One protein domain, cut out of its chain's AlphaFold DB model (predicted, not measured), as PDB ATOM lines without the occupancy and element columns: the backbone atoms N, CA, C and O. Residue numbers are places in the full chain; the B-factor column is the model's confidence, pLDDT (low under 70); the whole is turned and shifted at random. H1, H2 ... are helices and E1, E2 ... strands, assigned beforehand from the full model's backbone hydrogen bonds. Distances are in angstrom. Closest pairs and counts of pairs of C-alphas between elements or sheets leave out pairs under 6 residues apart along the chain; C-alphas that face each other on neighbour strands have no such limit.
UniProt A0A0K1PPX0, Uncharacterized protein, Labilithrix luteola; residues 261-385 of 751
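AT A GLANCE: This is residues 261 to 385 of the 751 residues of an uncharacterized protein of Labilithrix luteola (UniProt A0A0K1PPX0). One twisted, curled sheet of seven strands forms a wall, and the long helix H3 runs slantwise over one of its faces, while the other face bears no named helix. The short helix H1 lies off the sheet between E3 and E4 in the chain, and the short H2 grazes the sheet after E7. The printed part has 125 residues, with three named helices and seven named strands in the order E1 E2 E3 H1 E4 E5 E6 E7 H2 H3; the sheet has the strands in the order E1 to E7, all antiparallel. The class is mixed, helices and strands; the whole is compact, with a radius of gyration of the C-alphas of 14.5 A and spans of 44 by 35 by 26 A.

HOW THE PARTS SIT: Start with E1, residues 261 to 271, an edge strand, which forms a hairpin with E2, residues 274 to 279; N 268 and O 276 are 2.8 A apart, within hydrogen-bond range. E2 forms a hairpin with E3, residues 282 to 288, with N 277 and O 285 at 2.9 A. These three are a meander, each strand the antiparallel neighbour of the one before. H1, residues 291 to 296, is not on the sheet. E4, residues 301 to 305, is antiparallel to E3, with N 303 and O 286 at 2.9 A. A second meander joins E4, E5, residues 310 to 316, E6, residues 321 to 327, and the edge strand E7, residues 333 to 341; look for N 304 and O 312 at 2.8 A, N 313 and O 325 at 3.0 A, and N 324 and O 337 at 3.0 A. H2, residues 342 to 348, only grazes the sheet with residues 342 to 344. H3, residues 369 to 385, makes two layers with the sheet, a helix on one face of it, at a height of 8.7 A. It lies over E4, E5, E7 and, only just, with 3 C-alphas, E6; on the local plane it stands at 47 degrees to E4. The closest C-alphas of E7 and H3, those of Leu 337 and Val 381, are 5.6 A apart. Every O i to N i+4 pair is within hydrogen-bond range in H2 and H3; in H1 it is 1 of 2.

IN THESE COORDINATES: Find C-alpha 261 at (148.566, 163.596, 172.310); from there E1 runs 29.0 A to C-alpha 271. E7 is 21.3 A long. H3 begins at C-alpha 369, (151.417, 177.192, 180.733), and ends 24.1 A on at C-alpha 385, (162.608, 197.300, 187.959).

THE WHOLE: The two C-alphas farthest apart, of Pro 261 and Lys 319, are 45.4 A apart. The printed part has no cut. The link from H2 to H3, residues 349 to 368, is long. The mean pLDDT of the printed part is 92.3; residues 293 to 294 are under 70.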
ATOM      1  N   PRO A 261     148.844 162.341 171.616       95.81
ATOM      2  CA  PRO A 261     148.566 163.596 172.310       95.81
ATOM      3  C   PRO A 261     149.791 164.073 173.098       95.81
ATOM      4  O   PRO A 261     150.402 163.286 173.820       95.81
ATOM      5  N   LEU A 262     150.139 165.351 172.954       94.69
ATOM      6  CA  LEU A 262     151.200 166.015 173.710       94.69
ATOM      7  C   LEU A 262     150.621 166.758 174.909       94.69
ATOM      8  O   LEU A 262     150.997 166.479 176.040       94.69
ATOM      9  N   TYR A 263     149.710 167.687 174.633       95.06
ATOM     10  CA  TYR A 263     149.006 168.483 175.628       95.06
ATOM     11  C   TYR A 263     147.711 169.049 175.036       95.06
ATOM     12  O   TYR A 263     147.490 169.028 173.816       95.06
ATOM     13  N   SER A 264     146.856 169.586 175.898       96.50
ATOM     14  CA  SER A 264     145.607 170.244 175.539       96.50
ATOM     15  C   SER A 264     145.439 171.587 176.240       96.50
ATOM     16  O   SER A 264     145.884 171.789 177.365       96.50
ATOM     17  N   VAL A 265     144.774 172.513 175.563       96.94
ATOM     18  CA  VAL A 265     144.468 173.855 176.054       96.94
ATOM     19  C   VAL A 265     142.973 174.054 175.911       96.94
ATOM     20  O   VAL A 265     142.423 173.849 174.831       96.94
ATOM     21  N   ARG A 266     142.294 174.450 176.982       97.50
ATOM     22  CA  ARG A 266     140.846 174.680 176.970       97.50
ATOM     23  C   ARG A 266     140.537 176.100 177.409       97.50
ATOM     24  O   ARG A 266     141.029 176.528 178.445       97.50
ATOM     25  N   LEU A 267     139.717 176.806 176.643       97.12
ATOM     26  CA  LEU A 267     139.127 178.089 177.007       97.12
ATOM     27  C   LEU A 267     137.628 177.884 177.211       97.12
ATOM     28  O   LEU A 267     136.939 177.394 176.320       97.12
ATOM     29  N   GLU A 268     137.141 178.266 178.381       97.88
ATOM     30  CA  GLU A 268     135.752 178.109 178.787       97.88
ATOM     31  C   GLU A 268     135.197 179.458 179.241       97.88
ATOM     32  O   GLU A 268     135.614 180.026 180.251       97.88
ATOM     33  N   LYS A 269     134.214 179.959 178.507       96.88
ATOM     34  CA  LYS A 269     133.379 181.088 178.889       96.88
ATOM     35  C   LYS A 269     132.180 180.551 179.668       96.88
ATOM     36  O   LYS A 269     131.156 180.181 179.098       96.88
ATOM     37  N   VAL A 270     132.345 180.480 180.988       96.69
ATOM     38  CA  VAL A 270     131.340 179.967 181.934       96.69
ATOM     39  C   VAL A 270     130.076 180.829 181.894       96.69
ATOM     40  O   VAL A 270     128.961 180.312 181.908       96.69
ATOM     41  N   THR A 271     130.247 182.150 181.822       93.94
ATOM     42  CA  THR A 271     129.177 183.129 181.582       93.94
ATOM     43  C   THR A 271     129.716 184.280 180.733       93.94
ATOM     44  O   THR A 271     130.914 184.380 180.485       93.94
ATOM     45  N   GLU A 272     128.865 185.231 180.341       89.75
ATOM     46  CA  GLU A 272     129.333 186.476 179.717       89.75
ATOM     47  C   GLU A 272     130.295 187.298 180.582       89.75
ATOM     48  O   GLU A 272     130.905 188.225 180.076       89.75
ATOM     49  N   THR A 273     130.432 187.011 181.873       92.06
ATOM     50  CA  THR A 273     131.302 187.752 182.792       92.06
ATOM     51  C   THR A 273     132.265 186.827 183.528       92.06
ATOM     52  O   THR A 273     132.750 187.189 184.598       92.06
ATOM     53  N   HIS A 274     132.515 185.624 183.013       95.31
ATOM     54  CA  HIS A 274     133.364 184.642 183.677       95.31
ATOM     55  C   HIS A 274     134.049 183.741 182.657       95.31
ATOM     56  O   HIS A 274     133.389 182.993 181.936       95.31
ATOM     57  N   GLU A 275     135.373 183.810 182.627       96.25
ATOM     58  CA  GLU A 275     136.223 183.068 181.700       96.25
ATOM     59  C   GLU A 275     137.268 182.261 182.472       96.25
ATOM     60  O   GLU A 275     137.760 182.686 183.522       96.25
ATOM     61  N   ARG A 276     137.588 181.075 181.955       97.88
ATOM     62  CA  ARG A 276     138.570 180.145 182.511       97.88
ATOM     63  C   ARG A 276     139.440 179.570 181.412       97.88
ATOM     64  O   ARG A 276     138.953 179.275 180.323       97.88
ATOM     65  N   ARG A 277     140.710 179.336 181.731       97.50
ATOM     66  CA  ARG A 277     141.639 178.628 180.852       97.50
ATOM     67  C   ARG A 277     142.289 177.466 181.577       97.50
ATOM     68  O   ARG A 277     142.671 177.591 182.741       97.50
ATOM     69  N   TYR A 278     142.445 176.361 180.860       97.94
ATOM     70  CA  TYR A 278     143.048 175.134 181.355       97.94
ATOM     71  C   TYR A 278     144.185 174.681 180.439       97.94
ATOM     72  O   TYR A 278     144.085 174.830 179.220       97.94
ATOM     73  N   TYR A 279     145.217 174.084 181.030       96.94
ATOM     74  CA  TYR A 279     146.303 173.378 180.352       96.94
ATOM     75  C   TYR A 279     146.344 171.949 180.896       96.94
ATOM     76  O   TYR A 279     146.484 171.768 182.102       96.94
ATOM     77  N   ASP A 280     146.150 170.942 180.045       96.19
ATOM     78  CA  ASP A 280     145.985 169.535 180.448       96.19
ATOM     79  C   ASP A 280     144.970 169.345 181.579       96.19
ATOM     80  O   ASP A 280     145.202 168.645 182.564       96.19
ATOM     81  N   ASP A 281     143.828 170.022 181.438       96.12
ATOM     82  CA  ASP A 281     142.725 170.044 182.407       96.12
ATOM     83  C   ASP A 281     143.062 170.630 183.783       96.12
ATOM     84  O   ASP A 281     142.223 170.655 184.685       96.12
ATOM     85  N   VAL A 282     144.250 171.209 183.923       96.19
ATOM     86  CA  VAL A 282     144.646 172.011 185.074       96.19
ATOM     87  C   VAL A 282     144.207 173.451 184.837       96.19
ATOM     88  O   VAL A 282     144.604 174.058 183.845       96.19
ATOM     89  N   LEU A 283     143.391 174.018 185.731       97.75
ATOM     90  CA  LEU A 283     143.040 175.442 185.684       97.75
ATOM     91  C   LEU A 283     144.326 176.267 185.814       97.75
ATOM     92  O   LEU A 283     145.062 176.085 186.783       97.75
ATOM     93  N   VAL A 284     144.580 177.156 184.854       98.00
ATOM     94  CA  VAL A 284     145.755 178.047 184.836       98.00
ATOM     95  C   VAL A 284     145.375 179.519 184.932       98.00
ATOM     96  O   VAL A 284     146.197 180.326 185.356       98.00
ATOM     97  N   PHE A 285     144.134 179.873 184.591       98.25
ATOM     98  CA  PHE A 285     143.648 181.250 184.614       98.25
ATOM     99  C   PHE A 285     142.138 181.318 184.832       98.25
ATOM    100  O   PHE A 285     141.386 180.508 184.285       98.25
ATOM    101  N   GLU A 286     141.703 182.318 185.590       98.00
ATOM    102  CA  GLU A 286     140.304 182.677 185.785       98.00
ATOM    103  C   GLU A 286     140.164 184.200 185.840       98.00
ATOM    104  O   GLU A 286     140.891 184.874 186.574       98.00
ATOM    105  N   ALA A 287     139.194 184.727 185.097       96.62
ATOM    106  CA  ALA A 287     138.791 186.125 185.165       96.62
ATOM    107  C   ALA A 287     137.283 186.227 185.390       96.62
ATOM    108  O   ALA A 287     136.482 185.625 184.667       96.62
ATOM    109  N   LYS A 288     136.884 187.001 186.402       95.31
ATOM    110  CA  LYS A 288     135.478 187.210 186.756       95.31
ATOM    111  C   LYS A 288     135.142 188.691 186.837       95.31
ATOM    112  O   LYS A 288     135.609 189.415 187.714       95.31
ATOM    113  N   TRP A 289     134.253 189.131 185.956       90.88
ATOM    114  CA  TRP A 289     133.671 190.463 185.983       90.88
ATOM    115  C   TRP A 289     132.392 190.456 186.826       90.88
ATOM    116  O   TRP A 289     131.597 189.515 186.812       90.88
ATOM    117  N   SER A 290     132.157 191.548 187.543       85.25
ATOM    118  CA  SER A 290     130.822 191.876 188.030       85.25
ATOM    119  C   SER A 290     129.965 192.406 186.871       85.25
ATOM    120  O   SER A 290     130.481 192.971 185.904       85.25
ATOM    121  N   ALA A 291     128.641 192.295 186.985       76.69
ATOM    122  CA  ALA A 291     127.720 192.843 185.982       76.69
ATOM    123  C   ALA A 291     127.934 194.355 185.738       76.69
ATOM    124  O   ALA A 291     127.741 194.846 184.627       76.69
ATOM    125  N   LYS A 292     128.368 195.082 186.776       70.50
ATOM    126  CA  LYS A 292     128.709 196.505 186.713       70.50
ATOM    127  C   LYS A 292     130.080 196.739 186.064       70.50
ATOM    128  O   LYS A 292     130.201 197.597 185.195       70.50
ATOM    129  N   SER A 293     131.091 195.935 186.411       68.69
ATOM    130  CA  SER A 293     132.468 196.142 185.939       68.69
ATOM    131  C   SER A 293     132.641 195.951 184.436       68.69
ATOM    132  O   SER A 293     133.377 196.720 183.828       68.69
ATOM    133  N   ARG A 294     131.922 195.013 183.802       69.88
ATOM    134  CA  ARG A 294     132.014 194.821 182.340       69.88
ATOM    135  C   ARG A 294     131.458 196.012 181.547       69.88
ATOM    136  O   ARG A 294     131.991 196.339 180.494       69.88
ATOM    137  N   ARG A 295     130.418 196.690 182.053       70.75
ATOM    138  CA  ARG A 295     129.840 197.891 181.412       70.75
ATOM    139  C   ARG A 295     130.687 199.141 181.644       70.75
ATOM    140  O   ARG A 295     130.813 199.965 180.747       70.75
ATOM    141  N   GLU A 296     131.269 199.262 182.833       74.25
ATOM    142  CA  GLU A 296     132.039 200.438 183.262       74.25
ATOM    143  C   GLU A 296     133.560 200.278 183.051       74.25
ATOM    144  O   GLU A 296     134.333 201.126 183.484       74.25
ATOM    145  N   LYS A 297     133.998 199.208 182.366       72.81
ATOM    146  CA  LYS A 297     135.412 198.861 182.109       72.81
ATOM    147  C   LYS A 297     136.283 198.739 183.374       72.81
ATOM    148  O   LYS A 297     137.504 198.888 183.301       72.81
ATOM    149  N   HIS A 298     135.682 198.443 184.524       82.81
ATOM    150  CA  HIS A 298     136.437 198.160 185.745       82.81
ATOM    151  C   HIS A 298     137.143 196.805 185.661       82.81
ATOM    152  O   HIS A 298     136.676 195.891 184.972       82.81
ATOM    153  N   ALA A 299     138.233 196.672 186.415       87.31
ATOM    154  CA  ALA A 299     139.006 195.444 186.467       87.31
ATOM    155  C   ALA A 299     138.168 194.226 186.921       87.31
ATOM    156  O   ALA A 299     137.335 194.345 187.830       87.31
ATOM    157  N   PRO A 300     138.365 193.053 186.297       91.75
ATOM    158  CA  PRO A 300     137.884 191.783 186.817       91.75
ATOM    159  C   PRO A 300     138.687 191.329 188.047       91.75
ATOM    160  O   PRO A 300     139.792 191.801 188.305       91.75
ATOM    161  N   ASP A 301     138.138 190.366 188.787       94.12
ATOM    162  CA  ASP A 301     138.924 189.512 189.687       94.12
ATOM    163  C   ASP A 301     139.726 188.540 188.811       94.12
ATOM    164  O   ASP A 301     139.119 187.716 188.120       94.12
ATOM    165  N   VAL A 302     141.056 188.686 188.785       96.88
ATOM    166  CA  VAL A 302     141.960 187.922 187.909       96.88
ATOM    167  C   VAL A 302     142.930 187.106 188.732       96.88
ATOM    168  O   VAL A 302     143.661 187.643 189.569       96.88
ATOM    169  N   LYS A 303     142.973 185.807 188.441       98.31
ATOM    170  CA  LYS A 303     143.865 184.856 189.097       98.31
ATOM    171  C   LYS A 303     144.493 183.908 188.092       98.31
ATOM    172  O   LYS A 303     143.840 183.451 187.157       98.31
ATOM    173  N   TYR A 304     145.751 183.577 188.345       98.44
ATOM    174  CA  TYR A 304     146.480 182.513 187.670       98.44
ATOM    175  C   TYR A 304     146.784 181.413 188.677       98.44
ATOM    176  O   TYR A 304     146.989 181.688 189.861       98.44
ATOM    177  N   PHE A 305     146.836 180.170 188.219       98.25
ATOM    178  CA  PHE A 305     146.913 178.997 189.086       98.25
ATOM    179  C   PHE A 305     148.022 178.048 188.635       98.25
ATOM    180  O   PHE A 305     148.307 177.931 187.447       98.25
ATOM    181  N   ASP A 306     148.608 177.326 189.590       95.56
ATOM    182  CA  ASP A 306     149.526 176.206 189.330       95.56
ATOM    183  C   ASP A 306     148.827 174.835 189.431       95.56
ATOM    184  O   ASP A 306     149.462 173.790 189.594       95.56
ATOM    185  N   GLY A 307     147.492 174.855 189.392       92.62
ATOM    186  CA  GLY A 307     146.604 173.709 189.553       92.62
ATOM    187  C   GLY A 307     146.130 173.441 190.976       92.62
ATOM    188  O   GLY A 307     145.007 172.975 191.153       92.62
ATOM    189  N   LYS A 308     146.939 173.741 192.001       91.38
ATOM    190  CA  LYS A 308     146.561 173.517 193.413       91.38
ATOM    191  C   LYS A 308     146.435 174.805 194.212       91.38
ATOM    192  O   LYS A 308     145.716 174.836 195.207       91.38
ATOM    193  N   SER A 309     147.147 175.842 193.797       96.06
ATOM    194  CA  SER A 309     147.240 177.115 194.494       96.06
ATOM    195  C   SER A 309     147.192 178.284 193.516       96.06
ATOM    196  O   SER A 309     147.364 178.122 192.305       96.06
ATOM    197  N   VAL A 310     146.914 179.473 194.052       97.81
ATOM    198  CA  VAL A 310     147.018 180.719 193.291       97.81
ATOM    199  C   VAL A 310     148.497 181.006 193.059       97.81
ATOM    200  O   VAL A 310     149.257 181.157 194.013       97.81
ATOM    201  N   LEU A 311     148.884 181.080 191.791       98.19
ATOM    202  CA  LEU A 311     150.219 181.469 191.358       98.19
ATOM    203  C   LEU A 311     150.330 182.994 191.296       98.19
ATOM    204  O   LEU A 311     151.264 183.553 191.860       98.19
ATOM    205  N   ILE A 312     149.369 183.666 190.651       98.44
ATOM    206  CA  ILE A 312     149.320 185.133 190.549       98.44
ATOM    207  C   ILE A 312     147.920 185.625 190.926       98.44
ATOM    208  O   ILE A 312     146.928 185.071 190.460       98.44
ATOM    209  N   ASP A 313     147.843 186.678 191.741       97.88
ATOM    210  CA  ASP A 313     146.604 187.383 192.117       97.88
ATOM    211  C   ASP A 313     146.690 188.845 191.674       97.88
ATOM    212  O   ASP A 313     147.723 189.487 191.895       97.88
ATOM    213  N   TYR A 314     145.618 189.374 191.088       97.50
ATOM    214  CA  TYR A 314     145.484 190.800 190.800       97.50
ATOM    215  C   TYR A 314     144.587 191.489 191.827       97.50
ATOM    216  O   TYR A 314     143.469 191.048 192.092       97.50
ATOM    217  N   ARG A 315     145.035 192.632 192.356       95.62
ATOM    218  CA  ARG A 315     144.231 193.474 193.250       95.62
ATOM    219  C   ARG A 315     144.158 194.904 192.743       95.62
ATOM    220  O   ARG A 315     145.168 195.606 192.723       95.62
ATOM    221  N   SER A 316     142.945 195.326 192.394       93.56
ATOM    222  CA  SER A 316     142.621 196.716 192.069       93.56
ATOM    223  C   SER A 316     142.744 197.617 193.299       93.56
ATOM    224  O   SER A 316     142.368 197.225 194.409       93.56
ATOM    225  N   ASP A 317     143.211 198.847 193.099       92.50
ATOM    226  CA  ASP A 317     143.193 199.909 194.110       92.50
ATOM    227  C   ASP A 317     141.908 200.764 194.077       92.50
ATOM    228  O   ASP A 317     141.737 201.666 194.904       92.50
ATOM    229  N   GLY A 318     141.004 200.497 193.125       89.25
ATOM    230  CA  GLY A 318     139.768 201.252 192.902       89.25
ATOM    231  C   GLY A 318     139.959 202.635 192.261       89.25
ATOM    232  O   GLY A 318     138.995 203.391 192.150       89.25
ATOM    233  N   LYS A 319     141.179 202.982 191.845       90.19
ATOM    234  CA  LYS A 319     141.574 204.263 191.228       90.19
ATOM    235  C   LYS A 319     142.072 204.090 189.791       90.19
ATOM    236  O   LYS A 319     142.702 204.995 189.248       90.19
ATOM    237  N   GLY A 320     141.769 202.951 189.168       89.88
ATOM    238  CA  GLY A 320     142.195 202.632 187.806       89.88
ATOM    239  C   GLY A 320     143.601 202.042 187.723       89.88
ATOM    240  O   GLY A 320     144.169 202.005 186.629       89.88
ATOM    241  N   SER A 321     144.171 201.592 188.848       93.75
ATOM    242  CA  SER A 321     145.426 200.845 188.872       93.75
ATOM    243  C   SER A 321     145.361 199.641 189.815       93.75
ATOM    244  O   SER A 321     144.382 199.440 190.533       93.75
ATOM    245  N   GLY A 322     146.400 198.815 189.829       94.50
ATOM    246  CA  GLY A 322     146.480 197.728 190.795       94.50
ATOM    247  C   GLY A 322     147.831 197.048 190.846       94.50
ATOM    248  O   GLY A 322     148.827 197.523 190.289       94.50
ATOM    249  N   VAL A 323     147.852 195.934 191.570       96.69
ATOM    250  CA  VAL A 323     149.059 195.153 191.838       96.69
ATOM    251  C   VAL A 323     148.814 193.705 191.455       96.69
ATOM    252  O   VAL A 323     147.886 193.077 191.969       96.69
ATOM    253  N   PHE A 324     149.680 193.157 190.607       97.88
ATOM    254  CA  PHE A 324     149.798 191.710 190.472       97.88
ATOM    255  C   PHE A 324     150.830 191.182 191.465       97.88
ATOM    256  O   PHE A 324     151.919 191.744 191.602       97.88
ATOM    257  N   THR A 325     150.509 190.085 192.141       98.44
ATOM    258  CA  THR A 325     151.394 189.431 193.111       98.44
ATOM    259  C   THR A 325     151.631 187.988 192.699       98.44
ATOM    260  O   THR A 325     150.670 187.232 192.613       98.44
ATOM    261  N   LEU A 326     152.892 187.613 192.479       98.50
ATOM    262  CA  LEU A 326     153.332 186.231 192.280       98.50
ATOM    263  C   LEU A 326     153.632 185.592 193.639       98.50
ATOM    264  O   LEU A 326     154.390 186.151 194.439       98.50
ATOM    265  N   TYR A 327     153.086 184.404 193.876       98.31
ATOM    266  CA  TYR A 327     153.274 183.629 195.099       98.31
ATOM    267  C   TYR A 327     154.118 182.377 194.851       98.31
ATOM    268  O   TYR A 327     154.071 181.754 193.790       98.31
ATOM    269  N   ARG A 328     154.866 181.971 195.878       96.00
ATOM    270  CA  ARG A 328     155.446 180.629 195.969       96.00
ATOM    271  C   ARG A 328     154.365 179.623 196.367       96.00
ATOM    272  O   ARG A 328     153.318 179.985 196.894       96.00
ATOM    273  N   ARG A 329     154.665 178.329 196.212       93.00
ATOM    274  CA  ARG A 329     153.765 177.224 196.605       93.00
ATOM    275  C   ARG A 329     153.392 177.203 198.091       93.00
ATOM    276  O   ARG A 329     152.388 176.600 198.448       93.00
ATOM    277  N   ASP A 330     154.194 177.821 198.955       94.62
ATOM    278  CA  ASP A 330     153.896 177.968 200.386       94.62
ATOM    279  C   ASP A 330     152.985 179.175 200.696       94.62
ATOM    280  O   ASP A 330     152.680 179.432 201.860       94.62
ATOM    281  N   GLY A 331     152.550 179.917 199.671       94.75
ATOM    282  CA  GLY A 331     151.732 181.123 199.789       94.75
ATOM    283  C   GLY A 331     152.523 182.395 200.111       94.75
ATOM    284  O   GLY A 331     151.930 183.469 200.211       94.75
ATOM    285  N   SER A 332     153.849 182.317 200.267       97.06
ATOM    286  CA  SER A 332     154.683 183.505 200.459       97.06
ATOM    287  C   SER A 332     154.807 184.312 199.166       97.06
ATOM    288  O   SER A 332     154.866 183.760 198.067       97.06
ATOM    289  N   VAL A 333     154.877 185.637 199.289       98.12
ATOM    290  CA  VAL A 333     155.074 186.526 198.136       98.12
ATOM    291  C   VAL A 333     156.478 186.331 197.557       98.12
ATOM    292  O   VAL A 333     157.485 186.394 198.271       98.12
ATOM    293  N   GLU A 334     156.550 186.099 196.250       97.94
ATOM    294  CA  GLU A 334     157.797 186.002 195.492       97.94
ATOM    295  C   GLU A 334     158.165 187.332 194.833       97.94
ATOM    296  O   GLU A 334     159.294 187.798 194.988       97.94
ATOM    297  N   ALA A 335     157.213 187.943 194.124       98.00
ATOM    298  CA  ALA A 335     157.398 189.198 193.406       98.00
ATOM    299  C   ALA A 335     156.068 189.948 193.239       98.00
ATOM    300  O   ALA A 335     154.994 189.350 193.286       98.00
ATOM    301  N   THR A 336     156.144 191.258 193.016       97.81
ATOM    302  CA  THR A 336     154.982 192.123 192.771       97.81
ATOM    303  C   THR A 336     155.246 193.021 191.575       97.81
ATOM    304  O   THR A 336     156.347 193.561 191.465       97.81
ATOM    305  N   LEU A 337     154.225 193.233 190.753       96.44
ATOM    306  CA  LEU A 337     154.203 194.221 189.680       96.44
ATOM    307  C   LEU A 337     153.187 195.303 190.058       96.44
ATOM    308  O   LEU A 337     151.996 195.010 190.183       96.44
ATOM    309  N   ASN A 338     153.662 196.524 190.300       94.00
ATOM    310  CA  ASN A 338     152.857 197.616 190.850       94.00
ATOM    311  C   ASN A 338     152.396 198.589 189.760       94.00
ATOM    312  O   ASN A 338     153.028 198.709 188.718       94.00
ATOM    313  N   GLY A 339     151.329 199.343 190.039       86.06
ATOM    314  CA  GLY A 339     150.937 200.492 189.219       86.06
ATOM    315  C   GLY A 339     150.439 200.126 187.820       86.06
ATOM    316  O   GLY A 339     150.511 200.954 186.914       86.06
ATOM    317  N   VAL A 340     149.935 198.905 187.632       87.44
ATOM    318  CA  VAL A 340     149.428 198.468 186.328       87.44
ATOM    319  C   VAL A 340     148.158 199.239 185.992       87.44
ATOM    320  O   VAL A 340     147.201 199.220 186.762       87.44
ATOM    321  N   ALA A 341     148.150 199.934 184.853       90.00
ATOM    322  CA  ALA A 341     147.027 200.760 184.427       90.00
ATOM    323  C   ALA A 341     145.859 199.896 183.917       90.00
ATOM    324  O   ALA A 341     145.927 199.311 182.834       90.00
ATOM    325  N   GLU A 342     144.751 199.870 184.662       91.81
ATOM    326  CA  GLU A 342     143.576 199.038 184.354       91.81
ATOM    327  C   GLU A 342     142.929 199.407 183.022       91.81
ATOM    328  O   GLU A 342     142.444 198.537 182.304       91.81
ATOM    329  N   ALA A 343     142.949 200.695 182.669       88.12
ATOM    330  CA  ALA A 343     142.370 201.182 181.422       88.12
ATOM    331  C   ALA A 343     143.002 200.507 180.194       88.12
ATOM    332  O   ALA A 343     142.278 200.130 179.275       88.12
ATOM    333  N   SER A 344     144.323 200.294 180.208       85.88
ATOM    334  CA  SER A 344     145.053 199.665 179.101       85.88
ATOM    335  C   SER A 344     144.707 198.178 178.957       85.88
ATOM    336  O   SER A 344     144.446 197.705 177.848       85.88
ATOM    337  N   LEU A 345     144.618 197.450 180.076       88.50
ATOM    338  CA  LEU A 345     144.225 196.036 180.078       88.50
ATOM    339  C   LEU A 345     142.754 195.848 179.683       88.50
ATOM    340  O   LEU A 345     142.427 194.967 178.893       88.50
ATOM    341  N   SER A 346     141.857 196.703 180.179       85.44
ATOM    342  CA  SER A 346     140.429 196.650 179.847       85.44
ATOM    343  C   SER A 346     140.124 197.039 178.400       85.44
ATOM    344  O   SER A 346     139.195 196.488 177.818       85.44
ATOM    345  N   GLU A 347     140.856 197.990 177.815       80.25
ATOM    346  CA  GLU A 347     140.661 198.393 176.415       80.25
ATOM    347  C   GLU A 347     141.109 197.307 175.435       80.25
ATOM    348  O   GLU A 347     140.424 197.057 174.446       80.25
ATOM    349  N   SER A 348     142.220 196.637 175.740       76.50
ATOM    350  CA  SER A 348     142.749 195.541 174.923       76.50
ATOM    351  C   SER A 348     142.062 194.196 175.181       76.50
ATOM    352  O   SER A 348     142.137 193.307 174.341       76.50
ATOM    353  N   GLY A 349     141.383 194.041 176.324       82.38
ATOM    354  CA  GLY A 349     140.844 192.756 176.770       82.38
ATOM    355  C   GLY A 349     141.915 191.787 177.287       82.38
ATOM    356  O   GLY A 349     141.585 190.651 177.607       82.38
ATOM    357  N   ASN A 350     143.167 192.233 177.425       88.12
ATOM    358  CA  ASN A 350     144.336 191.394 177.708       88.12
ATOM    359  C   ASN A 350     144.534 191.136 179.212       88.12
ATOM    360  O   ASN A 350     145.627 191.301 179.754       88.12
ATOM    361  N   TRP A 351     143.476 190.756 179.928       93.50
ATOM    362  CA  TRP A 351     143.600 190.382 181.346       93.50
ATOM    363  C   TRP A 351     144.347 189.052 181.543       93.50
ATOM    364  O   TRP A 351     144.863 188.786 182.631       93.50
ATOM    365  N   ASP A 352     144.480 188.269 180.475       94.06
ATOM    366  CA  ASP A 352     145.304 187.070 180.339       94.06
ATOM    367  C   ASP A 352     146.744 187.368 179.865       94.06
ATOM    368  O   ASP A 352     147.393 186.495 179.301       94.06
ATOM    369  N   THR A 353     147.271 188.575 180.112       94.12
ATOM    370  CA  THR A 353     148.574 189.075 179.610       94.12
ATOM    371  C   THR A 353     149.784 188.142 179.806       94.12
ATOM    372  O   THR A 353     150.735 188.195 179.031       94.12
ATOM    373  N   PHE A 354     149.775 187.270 180.822       96.50
ATOM    374  CA  PHE A 354     150.878 186.328 181.072       96.50
ATOM    375  C   PHE A 354     150.677 184.962 180.408       96.50
ATOM    376  O   PHE A 354     151.554 184.104 180.494       96.50
ATOM    377  N   LEU A 355     149.530 184.723 179.772       95.50
ATOM    378  CA  LEU A 355     149.269 183.487 179.056       95.50
ATOM    379  C   LEU A 355     149.816 183.547 177.625       95.50
ATOM    380  O   LEU A 355     149.743 184.576 176.954       95.50
ATOM    381  N   PRO A 356     150.296 182.412 177.103       93.38
ATOM    382  CA  PRO A 356     150.699 182.318 175.712       93.38
ATOM    383  C   PRO A 356     149.482 182.475 174.788       93.38
ATOM    384  O   PRO A 356     148.391 181.974 175.076       93.38
ATOM    385  N   GLY A 357     149.644 183.128 173.638       89.38
ATOM    386  CA  GLY A 357     148.592 183.174 172.617       89.38
ATOM    387  C   GLY A 357     148.344 181.791 171.999       89.38
ATOM    388  O   GLY A 357     149.262 180.975 171.927       89.38
ATOM    389  N   PHE A 358     147.136 181.518 171.488       83.75
ATOM    390  CA  PHE A 358     146.832 180.223 170.847       83.75
ATOM    391  C   PHE A 358     147.775 179.883 169.678       83.75
ATOM    392  O   PHE A 358     148.098 178.721 169.464       83.75
ATOM    393  N   ALA A 359     148.271 180.897 168.964       83.69
ATOM    394  CA  ALA A 359     149.223 180.716 167.870       83.69
ATOM    395  C   ALA A 359     150.624 180.259 168.323       83.69
ATOM    396  O   ALA A 359     151.397 179.802 167.494       83.69
ATOM    397  N   SER A 360     150.954 180.374 169.614       86.06
ATOM    398  CA  SER A 360     152.271 180.005 170.161       86.06
ATOM    399  C   SER A 360     152.367 178.546 170.629       86.06
ATOM    400  O   SER A 360     153.390 178.129 171.174       86.06
ATOM    401  N   TYR A 361     151.297 177.759 170.476       87.88
ATOM    402  CA  TYR A 361     151.332 176.335 170.789       87.88
ATOM    403  C   TYR A 361     151.884 175.548 169.605       87.88
ATOM    404  O   TYR A 361     151.254 175.441 168.553       87.88
ATOM    405  N   GLU A 362     153.047 174.943 169.817       85.50
ATOM    406  CA  GLU A 362     153.764 174.159 168.817       85.50
ATOM    407  C   GLU A 362     154.114 172.767 169.349       85.50
ATOM    408  O   GLU A 362     154.219 172.535 170.552       85.50
ATOM    409  N   SER A 363     154.303 171.805 168.442       79.94
ATOM    410  CA  SER A 363     154.552 170.405 168.820       79.94
ATOM    411  C   SER A 363     155.902 170.160 169.505       79.94
ATOM    412  O   SER A 363     156.135 169.063 170.002       79.94
ATOM    413  N   ASP A 364     156.811 171.129 169.486       82.69
ATOM    414  CA  ASP A 364     158.127 171.068 170.127       82.69
ATOM    415  C   ASP A 364     158.190 171.848 171.450       82.69
ATOM    416  O   ASP A 364     159.236 171.853 172.110       82.69
ATOM    417  N   ARG A 365     157.078 172.461 171.874       86.12
ATOM    418  CA  ARG A 365     156.988 173.173 173.145       86.12
ATOM    419  C   ARG A 365     157.254 172.224 174.315       86.12
ATOM    420  O   ARG A 365     156.637 171.169 174.435       86.12
ATOM    421  N   LYS A 366     158.167 172.633 175.202       88.75
ATOM    422  CA  LYS A 366     158.620 171.833 176.359       88.75
ATOM    423  C   LYS A 366     158.148 172.346 177.714       88.75
ATOM    424  O   LYS A 366     158.297 171.629 178.696       88.75
ATOM    425  N   ILE A 367     157.641 173.576 177.768       93.31
ATOM    426  CA  ILE A 367     157.213 174.227 179.009       93.31
ATOM    427  C   ILE A 367     155.691 174.286 179.089       93.31
ATOM    428  O   ILE A 367     155.009 174.567 178.095       93.31
ATOM    429  N   THR A 368     155.169 174.044 180.283       95.00
ATOM    430  CA  THR A 368     153.741 174.140 180.603       95.00
ATOM    431  C   THR A 368     153.267 175.596 180.595       95.00
ATOM    432  O   THR A 368     154.073 176.530 180.616       95.00
ATOM    433  N   ASP A 369     151.953 175.829 180.576       95.62
ATOM    434  CA  ASP A 369     151.417 177.192 180.733       95.62
ATOM    435  C   ASP A 369     151.736 177.788 182.110       95.62
ATOM    436  O   ASP A 369     151.958 178.989 182.210       95.62
ATOM    437  N   VAL A 370     151.830 176.966 183.157       95.81
ATOM    438  CA  VAL A 370     152.191 177.416 184.513       95.81
ATOM    439  C   VAL A 370     153.614 177.983 184.546       95.81
ATOM    440  O   VAL A 370     153.845 179.054 185.107       95.81
ATOM    441  N   GLU A 371     154.569 177.274 183.938       95.88
ATOM    442  CA  GLU A 371     155.964 177.722 183.832       95.88
ATOM    443  C   GLU A 371     156.070 178.982 182.969       95.88
ATOM    444  O   GLU A 371     156.682 179.959 183.394       95.88
ATOM    445  N   TYR A 372     155.390 179.000 181.817       96.12
ATOM    446  CA  TYR A 372     155.363 180.166 180.936       96.12
ATOM    447  C   TYR A 372     154.804 181.410 181.637       96.12
ATOM    448  O   TYR A 372     155.424 182.467 181.587       96.12
ATOM    449  N   VAL A 373     153.663 181.289 182.326       97.31
ATOM    450  CA  VAL A 373     153.028 182.395 183.065       97.31
ATOM    451  C   VAL A 373     153.972 182.962 184.121       97.31
ATOM    452  O   VAL A 373     154.095 184.181 184.252       97.31
ATOM    453  N   ARG A 374     154.661 182.094 184.870       97.56
ATOM    454  CA  ARG A 374     155.642 182.519 185.874       97.56
ATOM    455  C   ARG A 374     156.815 183.263 185.234       97.56
ATOM    456  O   ARG A 374     157.187 184.325 185.729       97.56
ATOM    457  N   ASP A 375     157.384 182.719 184.162       96.94
ATOM    458  CA  ASP A 375     158.533 183.316 183.479       96.94
ATOM    459  C   ASP A 375     158.160 184.660 182.844       96.94
ATOM    460  O   ASP A 375     158.862 185.650 183.052       96.94
ATOM    461  N   ALA A 376     157.009 184.738 182.168       96.75
ATOM    462  CA  ALA A 376     156.468 185.976 181.611       96.75
ATOM    463  C   ALA A 376     156.246 187.042 182.698       96.75
ATOM    464  O   ALA A 376     156.613 188.205 182.519       96.75
ATOM    465  N   PHE A 377     155.718 186.646 183.862       97.69
ATOM    466  CA  PHE A 377     155.557 187.548 185.000       97.69
ATOM    467  C   PHE A 377     156.897 188.086 185.511       97.69
ATOM    468  O   PHE A 377     157.047 189.287 185.738       97.69
ATOM    469  N   LEU A 378     157.886 187.208 185.699       97.06
ATOM    470  CA  LEU A 378     159.206 187.596 186.193       97.06
ATOM    471  C   LEU A 378     159.955 188.487 185.199       97.06
ATOM    472  O   LEU A 378     160.623 189.423 185.637       97.06
ATOM    473  N   ILE A 379     159.800 188.253 183.893       95.00
ATOM    474  CA  ILE A 379     160.305 189.144 182.842       95.00
ATOM    475  C   ILE A 379     159.681 190.536 182.991       95.00
ATOM    476  O   ILE A 379     160.409 191.524 183.014       95.00
ATOM    477  N   GLN A 380     158.361 190.629 183.177       95.44
ATOM    478  CA  GLN A 380     157.684 191.920 183.336       95.44
ATOM    479  C   GLN A 380     158.080 192.653 184.628       95.44
ATOM    480  O   GLN A 380     158.214 193.877 184.629       95.44
ATOM    481  N   VAL A 381     158.298 191.925 185.729       95.88
ATOM    482  CA  VAL A 381     158.832 192.499 186.979       95.88
ATOM    483  C   VAL A 381     160.262 192.996 186.790       95.88
ATOM    484  O   VAL A 381     160.619 194.051 187.314       95.88
ATOM    485  N   ASP A 382     161.100 192.243 186.076       93.06
ATOM    486  CA  ASP A 382     162.457 192.681 185.759       93.06
ATOM    487  C   ASP A 382     162.423 193.938 184.877       93.06
ATOM    488  O   ASP A 382     163.201 194.863 185.107       93.06
ATOM    489  N   GLU A 383     161.500 194.024 183.914       92.62
ATOM    490  CA  GLU A 383     161.270 195.217 183.088       92.62
ATOM    491  C   GLU A 383     160.898 196.446 183.920       92.62
ATOM    492  O   GLU A 383     161.561 197.475 183.822       92.62
ATOM    493  N   ASP A 384     159.914 196.320 184.812       92.88
ATOM    494  CA  ASP A 384     159.484 197.416 185.689       92.88
ATOM    495  C   ASP A 384     160.626 197.900 186.602       92.88
ATOM    496  O   ASP A 384     160.872 199.100 186.742       92.88
ATOM    497  N   ARG A 385     161.418 196.969 187.155       92.62
ATOM    498  CA  ARG A 385     162.608 197.300 187.959       92.62
ATOM    499  C   ARG A 385     163.677 198.023 187.153       92.62
ATOM    500  O   ARG A 385     164.344 198.913 187.686       92.62
TER     501      ARG A 385